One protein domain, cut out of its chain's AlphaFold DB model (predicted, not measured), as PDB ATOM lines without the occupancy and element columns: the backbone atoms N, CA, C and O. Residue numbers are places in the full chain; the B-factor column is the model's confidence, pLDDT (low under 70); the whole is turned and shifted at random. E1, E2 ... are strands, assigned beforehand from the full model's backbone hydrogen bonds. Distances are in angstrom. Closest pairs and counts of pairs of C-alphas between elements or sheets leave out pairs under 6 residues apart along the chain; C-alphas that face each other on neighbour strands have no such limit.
ATOM      1  N   LEU A  12      -9.667  12.153  14.787       48.47
ATOM      2  CA  LEU A  12      -9.166  11.835  13.440       48.47
ATOM      3  C   LEU A  12      -9.530  12.909  12.379       48.47
ATOM      4  O   LEU A  12     -10.134  12.658  11.342       48.47
ATOM      5  N   ARG A  13      -9.226  14.169  12.664       36.09
ATOM      6  CA  ARG A  13      -9.550  15.403  11.959       36.09
ATOM      7  C   ARG A  13      -8.303  15.795  11.198       36.09
ATOM      8  O   ARG A  13      -7.782  16.886  11.392       36.09
ATOM      9  N   HIS A  14      -7.821  14.856  10.396       39.25
ATOM     10  CA  HIS A  14      -7.308  15.077   9.044       39.25
ATOM     11  C   HIS A  14      -6.830  13.766   8.415       39.25
ATOM     12  O   HIS A  14      -6.855  13.684   7.197       39.25
ATOM     13  N   ASN A  15      -6.514  12.739   9.213       50.44
ATOM     14  CA  ASN A  15      -6.182  11.395   8.745       50.44
ATOM     15  C   ASN A  15      -6.944  10.383   9.609       50.44
ATOM     16  O   ASN A  15      -6.856  10.438  10.836       50.44
ATOM     17  N   GLY A  16      -7.769   9.545   8.976       57.97
ATOM     18  CA  GLY A  16      -8.423   8.416   9.642       57.97
ATOM     19  C   GLY A  16      -7.393   7.425  10.183       57.97
ATOM     20  O   GLY A  16      -6.220   7.499   9.812       57.97
ATOM     21  N   GLY A  17      -7.835   6.511  11.053       62.19
ATOM     22  CA  GLY A  17      -7.036   5.333  11.380       62.19
ATOM     23  C   GLY A  17      -6.663   4.614  10.088       62.19
ATOM     24  O   GLY A  17      -7.461   4.551   9.148       62.19
ATOM     25  N   ASP A  18      -5.423   4.165  10.026       83.62
ATOM     26  CA  ASP A  18      -4.936   3.347   8.936       83.62
ATOM     27  C   ASP A  18      -5.600   1.954   8.980       83.62
ATOM     28  O   ASP A  18      -6.117   1.518  10.008       83.62
ATOM     29  N   LEU A  19      -5.649   1.280   7.832       77.12
ATOM     30  CA  LEU A  19      -6.363   0.011   7.679       77.12
ATOM     31  C   LEU A  19      -5.640  -1.192   8.294       77.12
ATOM     32  O   LEU A  19      -6.250  -2.255   8.393       77.12
ATOM     33  N   HIS A  20      -4.350  -1.067   8.620       87.44
ATOM     34  CA  HIS A  20      -3.508  -2.227   8.889       87.44
ATOM     35  C   HIS A  20      -3.742  -2.833  10.278       87.44
ATOM     36  O   HIS A  20      -3.607  -4.048  10.410       87.44
ATOM     37  N   GLU A  21      -4.087  -2.027  11.291       86.19
ATOM     38  CA  GLU A  21      -4.344  -2.535  12.642       86.19
ATOM     39  C   GLU A  21      -5.327  -1.678  13.445       86.19
ATOM     40  O   GLU A  21      -5.224  -0.447  13.503       86.19
ATOM     41  N   SER A  22      -6.242  -2.368  14.125       88.25
ATOM     42  CA  SER A  22      -7.059  -1.804  15.191       88.25
ATOM     43  C   SER A  22      -7.474  -2.911  16.154       88.25
ATOM     44  O   SER A  22      -8.218  -3.815  15.765       88.25
ATOM     45  N   SER A  23      -7.048  -2.820  17.409       91.31
ATOM     46  CA  SER A  23      -7.341  -3.831  18.425       91.31
ATOM     47  C   SER A  23      -7.822  -3.192  19.725       91.31
ATOM     48  O   SER A  23      -7.561  -2.020  20.002       91.31
ATOM     49  N   ILE A  24      -8.584  -3.959  20.505       94.00
ATOM     50  CA  ILE A  24      -8.992  -3.585  21.861       94.00
ATOM     51  C   ILE A  24      -8.120  -4.385  22.821       94.00
ATOM     52  O   ILE A  24      -8.057  -5.611  22.717       94.00
ATOM     53  N   THR A  25      -7.439  -3.696  23.728       94.06
ATOM     54  CA  THR A  25      -6.571  -4.326  24.725       94.06
ATOM     55  C   THR A  25      -7.387  -4.854  25.908       94.06
ATOM     56  O   THR A  25      -8.569  -4.543  26.069       94.06
ATOM     57  N   ALA A  26      -6.742  -5.624  26.785       91.81
ATOM     58  CA  ALA A  26      -7.350  -6.082  28.035       91.81
ATOM     59  C   ALA A  26      -7.678  -4.941  29.025       91.81
ATOM     60  O   ALA A  26      -8.433  -5.167  29.969       91.81
ATOM     61  N   ASP A  27      -7.138  -3.737  28.805       93.69
ATOM     62  CA  ASP A  27      -7.350  -2.553  29.646       93.69
ATOM     63  C   ASP A  27      -8.526  -1.678  29.156       93.69
ATOM     64  O   ASP A  27      -8.639  -0.526  29.566       93.69
ATOM     65  N   ASP A  28      -9.383  -2.188  28.258       95.19
ATOM     66  CA  ASP A  28     -10.462  -1.427  27.601       95.19
ATOM     67  C   ASP A  28      -9.950  -0.170  26.858       95.19
ATOM     68  O   ASP A  28     -10.638   0.849  26.728       95.19
ATOM     69  N   THR A  29      -8.730  -0.248  26.319       95.94
ATOM     70  CA  THR A  29      -8.149   0.764  25.428       95.94
ATOM     71  C   THR A  29      -8.148   0.275  23.980       95.94
ATOM     72  O   THR A  29      -8.125  -0.925  23.708       95.94
ATOM     73  N   ALA A  30      -8.182   1.201  23.028       94.81
ATOM     74  CA  ALA A  30      -8.050   0.931  21.605       94.81
ATOM     75  C   ALA A  30      -6.630   1.259  21.137       94.81
ATOM     76  O   ALA A  30      -6.164   2.385  21.321       94.81
ATOM     77  N   LEU A  31      -5.976   0.300  20.485       95.12
ATOM     78  CA  LEU A  31      -4.766   0.528  19.704       95.12
ATOM     79  C   LEU A  31      -5.135   0.811  18.256       95.12
ATOM     80  O   LEU A  31      -5.919   0.075  17.657       95.12
ATOM     81  N   VAL A  32      -4.560   1.867  17.687       93.12
ATOM     82  CA  VAL A  32      -4.780   2.255  16.290       93.12
ATOM     83  C   VAL A  32      -3.481   2.703  15.640       93.12
ATOM     84  O   VAL A  32      -2.691   3.427  16.248       93.12
ATOM     85  N   ILE A  33      -3.282   2.319  14.381       93.62
ATOM     86  CA  ILE A  33      -2.205   2.846  13.537       93.62
ATOM     87  C   ILE A  33      -2.718   4.067  12.766       93.62
ATOM     88  O   ILE A  33      -3.879   4.132  12.363       93.62
ATOM     89  N   ILE A  34      -1.859   5.066  12.563       91.62
ATOM     90  CA  ILE A  34      -2.165   6.301  11.839       91.62
ATOM     91  C   ILE A  34      -0.998   6.642  10.919       91.62
ATOM     92  O   ILE A  34       0.161   6.678  11.332       91.62
ATOM     93  N   TYR A  35      -1.313   6.935   9.658       91.25
ATOM     94  CA  TYR A  35      -0.345   7.412   8.677       91.25
ATOM     95  C   TYR A  35      -0.615   8.888   8.388       91.25
ATOM     96  O   TYR A  35      -1.715   9.269   7.986       91.25
ATOM     97  N   THR A  36       0.391   9.743   8.572       91.56
ATOM     98  CA  THR A  36       0.280  11.177   8.264       91.56
ATOM     99  C   THR A  36       1.439  11.661   7.413       91.56
ATOM    100  O   THR A  36       2.565  11.195   7.540       91.56
ATOM    101  N   ARG A  37       1.186  12.636   6.540       93.12
ATOM    102  CA  ARG A  37       2.249  13.271   5.755       93.12
ATOM    103  C   ARG A  37       3.108  14.137   6.670       93.12
ATOM    104  O   ARG A  37       2.572  14.945   7.431       93.12
ATOM    105  N   LYS A  38       4.429  14.001   6.580       94.12
ATOM    106  CA  LYS A  38       5.387  14.801   7.351       94.12
ATOM    107  C   LYS A  38       6.580  15.193   6.475       94.12
ATOM    108  O   LYS A  38       7.127  14.314   5.808       94.12
ATOM    109  N   PRO A  39       7.012  16.467   6.474       96.00
ATOM    110  CA  PRO A  39       8.261  16.856   5.832       96.00
ATOM    111  C   PRO A  39       9.459  16.115   6.442       96.00
ATOM    112  O   PRO A  39       9.531  15.954   7.663       96.00
ATOM    113  N   ALA A  40      10.403  15.690   5.608       95.25
ATOM    114  CA  ALA A  40      11.590  14.952   6.021       95.25
ATOM    115  C   ALA A  40      12.806  15.287   5.149       95.25
ATOM    116  O   ALA A  40      12.668  15.627   3.975       95.25
ATOM    117  N   ASP A  41      13.993  15.139   5.737       94.12
ATOM    118  CA  ASP A  41      15.280  15.276   5.053       94.12
ATOM    119  C   ASP A  41      15.767  13.894   4.590       94.12
ATOM    120  O   ASP A  41      16.002  13.003   5.409       94.12
ATOM    121  N   PHE A  42      15.932  13.713   3.277       93.31
ATOM    122  CA  PHE A  42      16.392  12.456   2.678       93.31
ATOM    123  C   PHE A  42      17.894  12.390   2.416       93.31
ATOM    124  O   PHE A  42      18.358  11.470   1.739       93.31
ATOM    125  N   SER A  43      18.686  13.309   2.964       89.25
ATOM    126  CA  SER A  43      20.148  13.284   2.836       89.25
ATOM    127  C   SER A  43      20.775  11.956   3.276       89.25
ATOM    128  O   SER A  43      21.777  11.534   2.700       89.25
ATOM    129  N   THR A  44      20.166  11.251   4.234       86.88
ATOM    130  CA  THR A  44      20.618   9.937   4.725       86.88
ATOM    131  C   THR A  44      20.316   8.772   3.775       86.88
ATOM    132  O   THR A  44      20.911   7.707   3.919       86.88
ATOM    133  N   VAL A  45      19.441   8.977   2.786       86.25
ATOM    134  CA  VAL A  45      19.052   7.991   1.759       86.25
ATOM    135  C   VAL A  45      19.333   8.501   0.338       86.25
ATOM    136  O   VAL A  45      18.685   8.094  -0.620       86.25
ATOM    137  N   ASN A  46      20.324   9.392   0.188       83.94
ATOM    138  CA  ASN A  46      20.740  10.000  -1.087       83.94
ATOM    139  C   ASN A  46      19.627  10.763  -1.842       83.94
ATOM    140  O   ASN A  46      19.688  10.894  -3.066       83.94
ATOM    141  N   GLY A  47      18.628  11.279  -1.124       84.44
ATOM    142  CA  GLY A  47      17.538  12.090  -1.668       84.44
ATOM    143  C   GLY A  47      17.701  13.596  -1.426       84.44
ATOM    144  O   GLY A  47      18.762  14.086  -1.031       84.44
ATOM    145  N   THR A  48      16.631  14.352  -1.680       85.94
ATOM    146  CA  THR A  48      16.561  15.804  -1.443       85.94
ATOM    147  C   THR A  48      16.337  16.139   0.036       85.94
ATOM    148  O   THR A  48      15.756  15.360   0.781       85.94
ATOM    149  N   GLN A  49      16.761  17.331   0.470       88.56
ATOM    150  CA  GLN A  49      16.499  17.805   1.842       88.56
ATOM    151  C   GLN A  49      15.027  18.167   2.081       88.56
ATOM    152  O   GLN A  49      14.559  18.121   3.212       88.56
ATOM    153  N   ASP A  50      14.309  18.504   1.009       89.00
ATOM    154  CA  ASP A  50      12.896  18.867   1.042       89.00
ATOM    155  C   ASP A  50      12.064  17.701   0.494       89.00
ATOM    156  O   ASP A  50      11.712  17.673  -0.688       89.00
ATOM    157  N   GLY A  51      11.827  16.693   1.332       94.31
ATOM    158  CA  GLY A  51      11.012  15.523   1.016       94.31
ATOM    159  C   GLY A  51       9.807  15.375   1.941       94.31
ATOM    160  O   GLY A  51       9.628  16.134   2.894       94.31
ATOM    161  N   TRP A  52       8.977  14.375   1.664       96.44
ATOM    162  CA  TRP A  52       7.817  14.013   2.479       96.44
ATOM    163  C   TRP A  52       7.775  12.516   2.736       96.44
ATOM    164  O   TRP A  52       7.914  11.726   1.805       96.44
ATOM    165  N   ILE A  53       7.527  12.126   3.982       96.31
ATOM    166  CA  ILE A  53       7.274  10.740   4.390       96.31
ATOM    167  C   ILE A  53       5.819  10.544   4.786       96.31
ATOM    168  O   ILE A  53       5.135  11.495   5.181       96.31
ATOM    169  N   PHE A  54       5.378   9.289   4.755       94.62
ATOM    170  CA  PHE A  54       4.318   8.859   5.657       94.62
ATOM    171  C   PHE A  54       4.943   8.605   7.031       94.62
ATOM    172  O   PHE A  54       5.646   7.616   7.239       94.62
ATOM    173  N   GLU A  55       4.720   9.525   7.964       94.94
ATOM    174  CA  GLU A  55       4.957   9.273   9.379       94.94
ATOM    175  C   GLU A  55       4.008   8.167   9.830       94.94
ATOM    176  O   GLU A  55       2.803   8.242   9.589       94.94
ATOM    177  N   ASN A  56       4.586   7.152  10.461       95.81
ATOM    178  CA  ASN A  56       3.863   6.016  11.006       95.81
ATOM    179  C   ASN A  56       3.739   6.237  12.508       95.81
ATOM    180  O   ASN A  56       4.751   6.396  13.194       95.81
ATOM    181  N   ILE A  57       2.504   6.281  12.983       96.12
ATOM    182  CA  ILE A  57       2.160   6.542  14.373       96.12
ATOM    183  C   ILE A  57       1.305   5.380  14.857       96.12
ATOM    184  O   ILE A  57       0.448   4.915  14.106       96.12
ATOM    185  N   PHE A  58       1.487   4.941  16.099       96.50
ATOM    186  CA  PHE A  58       0.425   4.218  16.795       96.50
ATOM    187  C   PHE A  58      -0.003   4.983  18.040       96.50
ATOM    188  O   PHE A  58       0.801   5.685  18.661       96.50
ATOM    189  N   GLN A  59      -1.282   4.861  18.377       96.12
ATOM    190  CA  GLN A  59      -1.869   5.448  19.572       96.12
ATOM    191  C   GLN A  59      -2.604   4.381  20.372       96.12
ATOM    192  O   GLN A  59      -3.286   3.537  19.794       96.12
ATOM    193  N   GLU A  60      -2.496   4.466  21.695       96.44
ATOM    194  CA  GLU A  60      -3.392   3.801  22.638       96.44
ATOM    195  C   GLU A  60      -4.372   4.840  23.188       96.44
ATOM    196  O   GLU A  60      -3.959   5.902  23.662       96.44
ATOM    197  N   ILE A  61      -5.667   4.555  23.104       95.00
ATOM    198  CA  ILE A  61      -6.741   5.489  23.448       95.00
ATOM    199  C   ILE A  61      -7.692   4.804  24.421       95.00
ATOM    200  O   ILE A  61      -8.180   3.714  24.145       95.00
ATOM    201  N   ASP A  62      -8.001   5.446  25.539       95.88
ATOM    202  CA  ASP A  62      -9.015   4.958  26.470       95.88
ATOM    203  C   ASP A  62     -10.405   5.019  25.815       95.88
ATOM    204  O   ASP A  62     -10.829   6.073  25.333       95.88
ATOM    205  N   ILE A  63     -11.115   3.886  25.749       92.38
ATOM    206  CA  ILE A  63     -12.365   3.790  24.977       92.38
ATOM    207  C   ILE A  63     -13.501   4.577  25.641       92.38
ATOM    208  O   ILE A  63     -14.336   5.156  24.939       92.38
ATOM    209  N   GLU A  64     -13.558   4.611  26.976       92.88
ATOM    210  CA  GLU A  64     -14.644   5.271  27.709       92.88
ATOM    211  C   GLU A  64     -14.537   6.800  27.628       92.88
ATOM    212  O   GLU A  64     -15.515   7.493  27.331       92.88
ATOM    213  N   SER A  65     -13.348   7.334  27.894       95.00
ATOM    214  CA  SER A  65     -13.081   8.771  27.974       95.00
ATOM    215  C   SER A  65     -12.664   9.389  26.638       95.00
ATOM    216  O   SER A  65     -12.880  10.586  26.420       95.00
ATOM    217  N   GLY A  66     -12.086   8.591  25.735       89.25
ATOM    218  CA  GLY A  66     -11.436   9.064  24.515       89.25
ATOM    219  C   GLY A  66     -10.095   9.764  24.763       89.25
ATOM    220  O   GLY A  66      -9.629  10.498  23.888       89.25
ATOM    221  N   GLU A  67      -9.501   9.612  25.949       93.25
ATOM    222  CA  GLU A  67      -8.201  10.195  26.276       93.25
ATOM    223  C   GLU A  67      -7.055   9.408  25.628       93.25
ATOM    224  O   GLU A  67      -7.067   8.179  25.564       93.25
ATOM    225  N   LEU A  68      -6.043  10.131  25.142       94.88
ATOM    226  CA  LEU A  68      -4.811   9.533  24.635       94.88
ATOM    227  C   LEU A  68      -4.003   8.981  25.815       94.88
ATOM    228  O   LEU A  68      -3.578   9.749  26.681       94.88
ATOM    229  N   VAL A  69      -3.771   7.672  25.815       96.38
ATOM    230  CA  VAL A  69      -2.960   6.966  26.813       96.38
ATOM    231  C   VAL A  69      -1.492   6.990  26.405       96.38
ATOM    232  O   VAL A  69      -0.628   7.317  27.219       96.38
ATOM    233  N   PHE A  70      -1.211   6.691  25.137       97.31
ATOM    234  CA  PHE A  70       0.146   6.601  24.608       97.31
ATOM    235  C   PHE A  70       0.184   6.956  23.118       97.31
ATOM    236  O   PHE A  70      -0.765   6.675  22.390       97.31
ATOM    237  N   GLU A  71       1.279   7.563  22.658       97.00
ATOM    238  CA  GLU A  71       1.553   7.817  21.240       97.00
ATOM    239  C   GLU A  71       3.025   7.541  20.951       97.00
ATOM    240  O   GLU A  71       3.908   7.998  21.681       97.00
ATOM    241  N   TRP A  72       3.287   6.856  19.842       98.25
ATOM    242  CA  TRP A  72       4.637   6.604  19.366       98.25
ATOM    243  C   TRP A  72       4.774   6.918  17.885       98.25
ATOM    244  O   TRP A  72       3.969   6.473  17.072       98.25
ATOM    245  N   ASN A  73       5.840   7.638  17.534       97.00
ATOM    246  CA  ASN A  73       6.106   8.108  16.179       97.00
ATOM    247  C   ASN A  73       7.380   7.449  15.640       97.00
ATOM    248  O   ASN A  73       8.443   7.563  16.251       97.00
ATOM    249  N   ALA A  74       7.310   6.808  14.476       97.62
ATOM    250  CA  ALA A  74       8.437   6.056  13.934       97.62
ATOM    251  C   ALA A  74       9.670   6.929  13.673       97.62
ATOM    252  O   ALA A  74      10.773   6.590  14.104       97.62
ATOM    253  N   SER A  75       9.503   8.090  13.030       96.50
ATOM    254  CA  SER A  75      10.659   8.885  12.583       96.50
ATOM    255  C   SER A  75      11.434   9.587  13.700       96.50
ATOM    256  O   SER A  75      12.510  10.127  13.450       96.50
ATOM    257  N   THR A  76      10.916   9.599  14.934       95.88
ATOM    258  CA  THR A  76      11.678  10.074  16.101       95.88
ATOM    259  C   THR A  76      12.570   8.990  16.703       95.88
ATOM    260  O   THR A  76      13.456   9.322  17.486       95.88
ATOM    261  N   HIS A  77      12.361   7.723  16.334       97.19
ATOM    262  CA  HIS A  77      13.021   6.565  16.940       97.19
ATOM    263  C   HIS A  77      13.835   5.727  15.944       97.19
ATOM    264  O   HIS A  77      14.834   5.127  16.339       97.19
ATOM    265  N   VAL A  78      13.431   5.685  14.670       97.75
ATOM    266  CA  VAL A  78      14.034   4.836  13.629       97.75
ATOM    267  C   VAL A  78      14.404   5.676  12.411       97.75
ATOM    268  O   VAL A  78      13.605   6.466  11.904       97.75
ATOM    269  N   GLY A  79      15.649   5.534  11.953       95.75
ATOM    270  CA  GLY A  79      16.204   6.350  10.882       95.75
ATOM    271  C   GLY A  79      15.733   5.929   9.491       95.75
ATOM    272  O   GLY A  79      15.565   4.751   9.188       95.75
ATOM    273  N   LEU A  80      15.615   6.900   8.581       95.19
ATOM    274  CA  LEU A  80      15.344   6.652   7.157       95.19
ATOM    275  C   LEU A  80      16.369   5.716   6.504       95.19
ATOM    276  O   LEU A  80      16.015   4.941   5.630       95.19
ATOM    277  N   ASN A  81      17.627   5.766   6.937       93.75
ATOM    278  CA  ASN A  81      18.717   4.930   6.430       93.75
ATOM    279  C   ASN A  81      18.625   3.453   6.848       93.75
ATOM    280  O   ASN A  81      19.450   2.655   6.406       93.75
ATOM    281  N   GLU A  82      17.676   3.094   7.712       96.06
ATOM    282  CA  GLU A  82      17.442   1.706   8.116       96.06
ATOM    283  C   GLU A  82      16.545   0.953   7.127       96.06
ATOM    284  O   GLU A  82      16.594  -0.273   7.079       96.06
ATOM    285  N   THR A  83      15.792   1.670   6.286       94.94
ATOM    286  CA  THR A  83      14.846   1.054   5.352       94.94
ATOM    287  C   THR A  83      15.541   0.211   4.281       94.94
ATOM    288  O   THR A  83      16.663   0.495   3.834       94.94
ATOM    289  N   TYR A  84      14.850  -0.834   3.839       93.19
ATOM    290  CA  TYR A  84      15.202  -1.595   2.639       93.19
ATOM    291  C   TYR A  84      14.492  -1.071   1.387       93.19
ATOM    292  O   TYR A  84      14.824  -1.469   0.270       93.19
ATOM    293  N   LYS A  85      13.548  -0.135   1.549       90.69
ATOM    294  CA  LYS A  85      12.805   0.457   0.439       90.69
ATOM    295  C   LYS A  85      13.646   1.500  -0.281       90.69
ATOM    296  O   LYS A  85      14.310   2.335   0.326       90.69
ATOM    297  N   GLU A  86      13.560   1.495  -1.602       89.75
ATOM    298  CA  GLU A  86      14.155   2.548  -2.414       89.75
ATOM    299  C   GLU A  86      13.217   3.758  -2.484       89.75
ATOM    300  O   GLU A  86      11.997   3.612  -2.562       89.75
ATOM    301  N   LEU A  87      13.794   4.964  -2.464       87.56
ATOM    302  CA  LEU A  87      13.030   6.208  -2.585       87.56
ATOM    303  C   LEU A  87      12.299   6.298  -3.939       87.56
ATOM    304  O   LEU A  87      11.161   6.758  -3.990       87.56
ATOM    305  N   SER A  88      12.938   5.826  -5.018       85.62
ATOM    306  CA  SER A  88      12.417   5.817  -6.396       85.62
ATOM    307  C   SER A  88      11.703   7.136  -6.768       85.62
ATOM    308  O   SER A  88      12.291   8.202  -6.598       85.62
ATOM    309  N   ASP A  89      10.463   7.082  -7.272       84.56
ATOM    310  CA  ASP A  89       9.654   8.261  -7.634       84.56
ATOM    311  C   ASP A  89       8.805   8.812  -6.460       84.56
ATOM    312  O   ASP A  89       8.035   9.762  -6.634       84.56
ATOM    313  N   ALA A  90       8.919   8.219  -5.265       89.75
ATOM    314  CA  ALA A  90       8.228   8.670  -4.060       89.75
ATOM    315  C   ALA A  90       8.994   9.813  -3.364       89.75
ATOM    316  O   ALA A  90      10.049  10.265  -3.805       89.75
ATOM    317  N   GLY A  91       8.451  10.300  -2.247       91.25
ATOM    318  CA  GLY A  91       9.102  11.301  -1.405       91.25
ATOM    319  C   GLY A  91       8.669  12.744  -1.647       91.25
ATOM    320  O   GLY A  91       9.275  13.659  -1.092       91.25
ATOM    321  N   ASN A  92       7.624  12.967  -2.443       92.31
ATOM    322  CA  ASN A  92       6.982  14.275  -2.597       92.31
ATOM    323  C   ASN A  92       5.664  14.335  -1.804       92.31
ATOM    324  O   ASN A  92       5.201  13.322  -1.294       92.31
ATOM    325  N   GLU A  93       5.052  15.513  -1.674       92.12
ATOM    326  CA  GLU A  93       3.855  15.681  -0.831       92.12
ATOM    327  C   GLU A  93       2.658  14.839  -1.302       92.12
ATOM    328  O   GLU A  93       1.891  14.353  -0.472       92.12
ATOM    329  N   ASP A  94       2.508  14.638  -2.613       90.81
ATOM    330  CA  ASP A  94       1.413  13.857  -3.200       90.81
ATOM    331  C   ASP A  94       1.677  12.346  -3.161       90.81
ATOM    332  O   ASP A  94       0.732  11.560  -3.104       90.81
ATOM    333  N   SER A  95       2.948  11.941  -3.130       91.44
ATOM    334  CA  SER A  95       3.394  10.559  -2.949       91.44
ATOM    335  C   SER A  95       4.496  10.484  -1.883       91.44
ATOM    336  O   SER A  95       5.681  10.367  -2.217       91.44
ATOM    337  N   PRO A  96       4.142  10.603  -0.587       93.94
ATOM    338  CA  PRO A  96       5.126  10.557   0.485       93.94
ATOM    339  C   PRO A  96       5.829   9.199   0.554       93.94
ATOM    340  O   PRO A  96       5.242   8.149   0.294       93.94
ATOM    341  N   PHE A  97       7.099   9.204   0.942       95.31
ATOM    342  CA  PHE A  97       7.892   7.991   1.068       95.31
ATOM    343  C   PHE A  97       7.452   7.172   2.294       95.31
ATOM    344  O   PHE A  97       7.640   7.576   3.444       95.31
ATOM    345  N   ALA A  98       6.857   6.002   2.050       93.06
ATOM    346  CA  ALA A  98       6.446   5.043   3.078       93.06
ATOM    347  C   ALA A  98       7.634   4.182   3.542       93.06
ATOM    348  O   ALA A  98       7.650   2.974   3.297       93.06
ATOM    349  N   TYR A  99       8.644   4.815   4.146       95.81
ATOM    350  CA  TYR A  99       9.910   4.168   4.517       95.81
ATOM    351  C   TYR A  99       9.747   3.113   5.626       95.81
ATOM    352  O   TYR A  99      10.348   2.050   5.538       95.81
ATOM    353  N   PHE A 100       8.917   3.386   6.642       97.25
ATOM    354  CA  PHE A 100       8.727   2.505   7.802       97.25
ATOM    355  C   PHE A 100       7.671   1.421   7.541       97.25
ATOM    356  O   PHE A 100       7.973   0.237   7.643       97.25
ATOM    357  N   HIS A 101       6.463   1.827   7.123       96.12
ATOM    358  CA  HIS A 101       5.334   0.937   6.797       96.12
ATOM    359  C   HIS A 101       5.008  -0.046   7.940       96.12
ATOM    360  O   HIS A 101       5.219  -1.251   7.821       96.12
ATOM    361  N   MET A 102       4.494   0.481   9.051       97.12
ATOM    362  CA  MET A 102       3.986  -0.293  10.187       97.12
ATOM    363  C   MET A 102       2.686  -1.000   9.804       97.12
ATOM    364  O   MET A 102       1.767  -0.340   9.321       97.12
ATOM    365  N   ASN A 103       2.597  -2.309  10.012       96.38
ATOM    366  CA  ASN A 103       1.427  -3.090   9.597       96.38
ATOM    367  C   ASN A 103       0.766  -3.912  10.708       96.38
ATOM    368  O   ASN A 103      -0.306  -4.461  10.464       96.38
ATOM    369  N   SER A 104       1.376  -3.994  11.890       96.94
ATOM    370  CA  SER A 104       0.766  -4.543  13.101       96.94
ATOM    371  C   SER A 104       1.307  -3.825  14.334       96.94
ATOM    372  O   SER A 104       2.445  -3.340  14.335       96.94
ATOM    373  N   VAL A 105       0.468  -3.754  15.367       97.56
ATOM    374  CA  VAL A 105       0.821  -3.329  16.720       97.56
ATOM    375  C   VAL A 105       0.044  -4.171  17.729       97.56
ATOM    376  O   VAL A 105      -1.168  -4.339  17.607       97.56
ATOM    377  N   GLU A 106       0.739  -4.673  18.739       96.06
ATOM    378  CA  GLU A 106       0.172  -5.440  19.847       96.06
ATOM    379  C   GLU A 106       0.708  -4.881  21.167       96.06
ATOM    380  O   GLU A 106       1.880  -4.517  21.248       96.06
ATOM    381  N   LYS A 107      -0.136  -4.808  22.202       97.12
ATOM    382  CA  LYS A 107       0.307  -4.544  23.577       97.12
ATOM    383  C   LYS A 107       0.540  -5.876  24.274       97.12
ATOM    384  O   LYS A 107      -0.370  -6.698  24.338       97.12
ATOM    385  N   ASP A 108       1.741  -6.069  24.793       95.62
ATOM    386  CA  ASP A 108       2.140  -7.316  25.426       95.62
ATOM    387  C   ASP A 108       1.757  -7.383  26.915       95.62
ATOM    388  O   ASP A 108       1.293  -6.411  27.516       95.62
ATOM    389  N   ALA A 109       1.966  -8.550  27.533       95.06
ATOM    390  CA  ALA A 109       1.601  -8.811  28.929       95.06
ATOM    391  C   ALA A 109       2.317  -7.918  29.972       95.06
ATOM    392  O   ALA A 109       1.827  -7.778  31.093       95.06
ATOM    393  N   ASN A 110       3.450  -7.296  29.623       95.38
ATOM    394  CA  ASN A 110       4.149  -6.322  30.472       95.38
ATOM    395  C   ASN A 110       3.656  -4.882  30.229       95.38
ATOM    396  O   ASN A 110       4.039  -3.955  30.947       95.38
ATOM    397  N   GLY A 111       2.777  -4.700  29.242       96.62
ATOM    398  CA  GLY A 111       2.215  -3.429  28.814       96.62
ATOM    399  C   GLY A 111       3.074  -2.677  27.802       96.62
ATOM    400  O   GLY A 111       2.667  -1.581  27.427       96.62
ATOM    401  N   ASP A 112       4.217  -3.234  27.387       98.19
ATOM    402  CA  ASP A 112       5.031  -2.738  26.271       98.19
ATOM    403  C   ASP A 112       4.355  -3.078  24.933       98.19
ATOM    404  O   ASP A 112       3.337  -3.769  24.899       98.19
ATOM    405  N   TYR A 113       4.906  -2.598  23.818       98.44
ATOM    406  CA  TYR A 113       4.302  -2.800  22.498       98.44
ATOM    407  C   TYR A 113       5.223  -3.557  21.547       98.44
ATOM    408  O   TYR A 113       6.414  -3.259  21.472       98.44
ATOM    409  N   ILE A 114       4.663  -4.478  20.769       98.38
ATOM    410  CA  ILE A 114       5.313  -5.104  19.616       98.38
ATOM    411  C   ILE A 114       4.772  -4.467  18.346       98.38
ATOM    412  O   ILE A 114       3.562  -4.339  18.187       98.38
ATOM    413  N   ILE A 115       5.664  -4.080  17.436       98.19
ATOM    414  CA  ILE A 115       5.296  -3.544  16.123       98.19
ATOM    415  C   ILE A 115       6.018  -4.296  15.010       98.19
ATOM    416  O   ILE A 115       7.218  -4.560  15.105       98.19
ATOM    417  N   SER A 116       5.308  -4.578  13.920       98.50
ATOM    418  CA  SER A 116       5.910  -5.070  12.679       98.50
ATOM    419  C   SER A 116       6.032  -3.937  11.663       98.50
ATOM    420  O   SER A 116       5.047  -3.262  11.343       98.50
ATOM    421  N   ALA A 117       7.247  -3.715  11.154       98.19
ATOM    422  CA  ALA A 117       7.535  -2.689  10.158       98.19
ATOM    423  C   ALA A 117       8.051  -3.318   8.860       98.19
ATOM    424  O   ALA A 117       9.229  -3.661   8.723       98.19
ATOM    425  N   ARG A 118       7.156  -3.407   7.877       96.25
ATOM    426  CA  ARG A 118       7.409  -3.990   6.556       96.25
ATOM    427  C   ARG A 118       8.544  -3.306   5.804       96.25
ATOM    428  O   ARG A 118       9.241  -3.939   5.032       96.25
ATOM    429  N   GLY A 119       8.696  -1.991   5.947       95.81
ATOM    430  CA  GLY A 119       9.729  -1.242   5.226       95.81
ATOM    431  C   GLY A 119      11.134  -1.393   5.811       95.81
ATOM    432  O   GLY A 119      12.095  -0.887   5.226       95.81
ATOM    433  N   MET A 120      11.244  -2.059   6.958       97.56
ATOM    434  CA  MET A 120      12.478  -2.230   7.717       97.56
ATOM    435  C   MET A 120      12.938  -3.685   7.784       97.56
ATOM    436  O   MET A 120      14.028  -3.927   8.300       97.56
ATOM    437  N   ASP A 121      12.116  -4.624   7.305       97.19
ATOM    438  CA  ASP A 121      12.278  -6.066   7.516       97.19
ATOM    439  C   ASP A 121      12.520  -6.398   9.001       97.19
ATOM    440  O   ASP A 121      13.417  -7.161   9.356       97.19
ATOM    441  N   CYS A 122      11.791  -5.712   9.892       98.56
ATOM    442  CA  CYS A 122      12.092  -5.694  11.322       98.56
ATOM    443  C   CYS A 122      10.836  -5.632  12.201       98.56
ATOM    444  O   CYS A 122       9.892  -4.880  11.925       98.56
ATOM    445  N   VAL A 123      10.880  -6.390  13.297       98.88
ATOM    446  CA  VAL A 123       9.940  -6.329  14.422       98.88
ATOM    447  C   VAL A 123      10.606  -5.565  15.568       98.88
ATOM    448  O   VAL A 123      11.769  -5.807  15.888       98.88
ATOM    449  N   TYR A 124       9.886  -4.645  16.205       98.88
ATOM    450  CA  TYR A 124      10.412  -3.840  17.309       98.88
ATOM    451  C   TYR A 124       9.594  -4.069  18.573       98.88
ATOM    452  O   TYR A 124       8.366  -4.123  18.503       98.88
ATOM    453  N   LYS A 125      10.269  -4.090  19.725       98.75
ATOM    454  CA  LYS A 125       9.626  -3.926  21.033       98.75
ATOM    455  C   LYS A 125       9.836  -2.507  21.541       98.75
ATOM    456  O   LYS A 125      10.964  -2.010  21.555       98.75
ATOM    457  N   ILE A 126       8.756  -1.859  21.952       98.75
ATOM    458  CA  ILE A 126       8.705  -0.457  22.360       98.75
ATOM    459  C   ILE A 126       8.300  -0.371  23.829       98.75
ATOM    460  O   ILE A 126       7.264  -0.899  24.222       98.75
ATOM    461  N   SER A 127       9.106   0.339  24.613       98.44
ATOM    462  CA  SER A 127       8.841   0.642  26.018       98.44
ATOM    463  C   SER A 127       7.600   1.514  26.154       98.44
ATOM    464  O   SER A 127       7.536   2.607  25.579       98.44
ATOM    465  N   ARG A 128       6.638   1.087  26.974       97.19
ATOM    466  CA  ARG A 128       5.468   1.917  27.305       97.19
ATOM    467  C   ARG A 128       5.791   3.124  28.180       97.19
ATOM    468  O   ARG A 128       5.006   4.065  28.251       97.19
ATOM    469  N   ASP A 129       6.913   3.084  28.896       96.88
ATOM    470  CA  ASP A 129       7.233   4.094  29.904       96.88
ATOM    471  C   ASP A 129       7.752   5.386  29.253       96.88
ATOM    472  O   ASP A 129       7.508   6.484  29.760       96.88
ATOM    473  N   ASP A 130       8.469   5.264  28.133       96.56
ATOM    474  CA  ASP A 130       9.129   6.392  27.468       96.56
ATOM    475  C   ASP A 130       9.164   6.324  25.932       96.56
ATOM    476  O   ASP A 130       9.678   7.249  25.301       96.56
ATOM    477  N   GLY A 131       8.629   5.266  25.317       98.00
ATOM    478  CA  GLY A 131       8.645   5.075  23.865       98.00
ATOM    479  C   GLY A 131       9.993   4.651  23.287       98.00
ATOM    480  O   GLY A 131      10.132   4.567  22.064       98.00
ATOM    481  N   SER A 132      10.990   4.362  24.126       98.44
ATOM    482  CA  SER A 132      12.273   3.856  23.646       98.44
ATOM    483  C   SER A 132      12.125   2.481  22.983       98.44
ATOM    484  O   SER A 132      11.309   1.651  23.382       98.44
ATOM    485  N   VAL A 133      12.925   2.235  21.944       98.69
ATOM    486  CA  VAL A 133      13.035   0.900  21.341       98.69
ATOM    487  C   VAL A 133      13.843   0.028  22.298       98.69
ATOM    488  O   VAL A 133      15.031   0.291  22.494       98.69
ATOM    489  N   ILE A 134      13.203  -0.988  22.876       98.69
ATOM    490  CA  ILE A 134      13.839  -1.968  23.764       98.69
ATOM    491  C   ILE A 134      14.759  -2.869  22.940       98.69
ATOM    492  O   ILE A 134      15.925  -3.032  23.290       98.69
ATOM    493  N   TRP A 135      14.252  -3.405  21.829       98.75
ATOM    494  CA  TRP A 135      15.037  -4.202  20.891       98.75
ATOM    495  C   TRP A 135      14.453  -4.199  19.474       98.75
ATOM    496  O   TRP A 135      13.293  -3.832  19.256       98.75
ATOM    497  N   ARG A 136      15.281  -4.630  18.516       98.81
ATOM    498  CA  ARG A 136      15.004  -4.834  17.087       98.81
ATOM    499  C   ARG A 136      15.281  -6.286  16.709       98.81
ATOM    500  O   ARG A 136      16.419  -6.734  16.820       98.81
ATOM    501  N   LEU A 137      14.277  -7.006  16.235       98.75
ATOM    502  CA  LEU A 137      14.413  -8.359  15.707       98.75
ATOM    503  C   LEU A 137      14.354  -8.283  14.180       98.75
ATOM    504  O   LEU A 137      13.310  -7.977  13.607       98.75
ATOM    505  N   GLY A 138      15.486  -8.553  13.527       98.00
ATOM    506  CA  GLY A 138      15.624  -8.433  12.077       98.00
ATOM    507  C   GLY A 138      16.115  -7.057  11.616       98.00
ATOM    508  O   GLY A 138      16.600  -6.229  12.391       98.00
ATOM    509  N   GLY A 139      16.040  -6.832  10.309       96.75
ATOM    510  CA  GLY A 139      16.463  -5.601   9.655       96.75
ATOM    511  C   GLY A 139      17.963  -5.285   9.738       96.75
ATOM    512  O   GLY A 139      18.803  -6.095  10.141       96.75
ATOM    513  N   ARG A 140      18.328  -4.054   9.351       95.88
ATOM    514  CA  ARG A 140      19.738  -3.611   9.250       95.88
ATOM    515  C   ARG A 140      20.455  -3.476  10.592       95.88
ATOM    516  O   ARG A 140      21.683  -3.413  10.614       95.88
ATOM    517  N   GLN A 141      19.697  -3.350  11.677       96.62
ATOM    518  CA  GLN A 141      20.197  -3.098  13.028       96.62
ATOM    519  C   GLN A 141      19.618  -4.104  14.029       96.62
ATOM    520  O   GLN A 141      19.286  -3.721  15.144       96.62
ATOM    521  N   SER A 142      19.460  -5.369  13.621       98.31
ATOM    522  CA  SER A 142      18.996  -6.432  14.521       98.31
ATOM    523  C   SER A 142      19.866  -6.489  15.777       98.31
ATOM    524  O   SER A 142      21.093  -6.577  15.683       98.31
ATOM    525  N   ASP A 143      19.222  -6.490  16.938       98.69
ATOM    526  CA  ASP A 143      19.858  -6.761  18.224       98.69
ATOM    527  C   ASP A 143      19.996  -8.277  18.465       98.69
ATOM    528  O   ASP A 143      20.807  -8.703  19.285       98.69
ATOM    529  N   PHE A 144      19.238  -9.095  17.721       98.81
ATOM    530  CA  PHE A 144      19.225 -10.551  17.846       98.81
ATOM    531  C   PHE A 144      20.182 -11.245  16.879       98.81
ATOM    532  O   PHE A 144      20.271 -10.888  15.697       98.81
TER     533      PHE A 144
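What this domain is: This is residues 12 to 144 of the 408 residues of an uncharacterized protein of Bimuria novae-zelandiae CBS 107.79 (UniProt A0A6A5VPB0). Two four-stranded antiparallel sheets form a loose sandwich, only partly face to face and with their strands crossed at 41 degrees; in the first sheet the long hairpin E2 and E3 makes much of the length. One long link, residues 74 to 101, leads from the first sheet to the second. The printed part has 133 residues, with no named helix and eight strands, E1 to E8 along the chain, in the orders E1 E2 E3 E4 and E5 E6 E7 E8. The class is all strand, though under half of the residues, 55 of 133, are in named elements. The whole is compact, with a radius of gyration of the C-alphas of 14.9 A and spans of 44 by 39 by 22 A.

How they stand to each other: E1, residues 22 to 24, E2, residues 29 to 40, E3, residues 51 to 62, and E4, residues 68 to 73, form a meander, each strand the antiparallel neighbour of the one before. E1 and E2 are a hairpin, with N 31 and O 23 2.9 A apart. In the hairpin E2 and E3, N 34 and O 57 are 2.8 A apart and N 53 and O 38 2.9 A; E2 bends by 58 degrees at residue 37. Between E3 and E4, N 60 and O 70 are 2.9 A apart. E5, residues 102 to 107, E6, residues 113 to 117, E7, residues 122 to 126, and E8, residues 133 to 138, form a second meander. Its neighbours have N 106 and O 114 at 2.9 A, N 126 and O 113 at 2.8 A, and N 134 and O 125 at 2.8 A. The closest C-alphas of E2 and E5 are those of Leu 31 and Val 105, 7.4 A apart, and of E3 and E5 those of Asn 56 and Met 102, 6.4 A. E4 and E8 are apart.

Where its parts are: E1 begins at C-alpha 22, (-7.059, -1.804, 15.191). E2 measures 31.1 A from first to last C-alpha and E3 34.1 A. E4 measures 13.9 A and E5 14.5 A, with C-alpha 102 at (3.986, -0.293, 10.187). E8, 13.4 A long, ends at C-alpha 138, (15.624, -8.433, 12.077).

The domain as a whole: The two C-alphas farthest apart, those of Asn 46 and Glu 64, are 45.9 A apart. The printed part has no cut. The link E4 to E5, 28 residues, is long. The mean pLDDT of the printed part is 92.4; residues 12 to 17 are under 70.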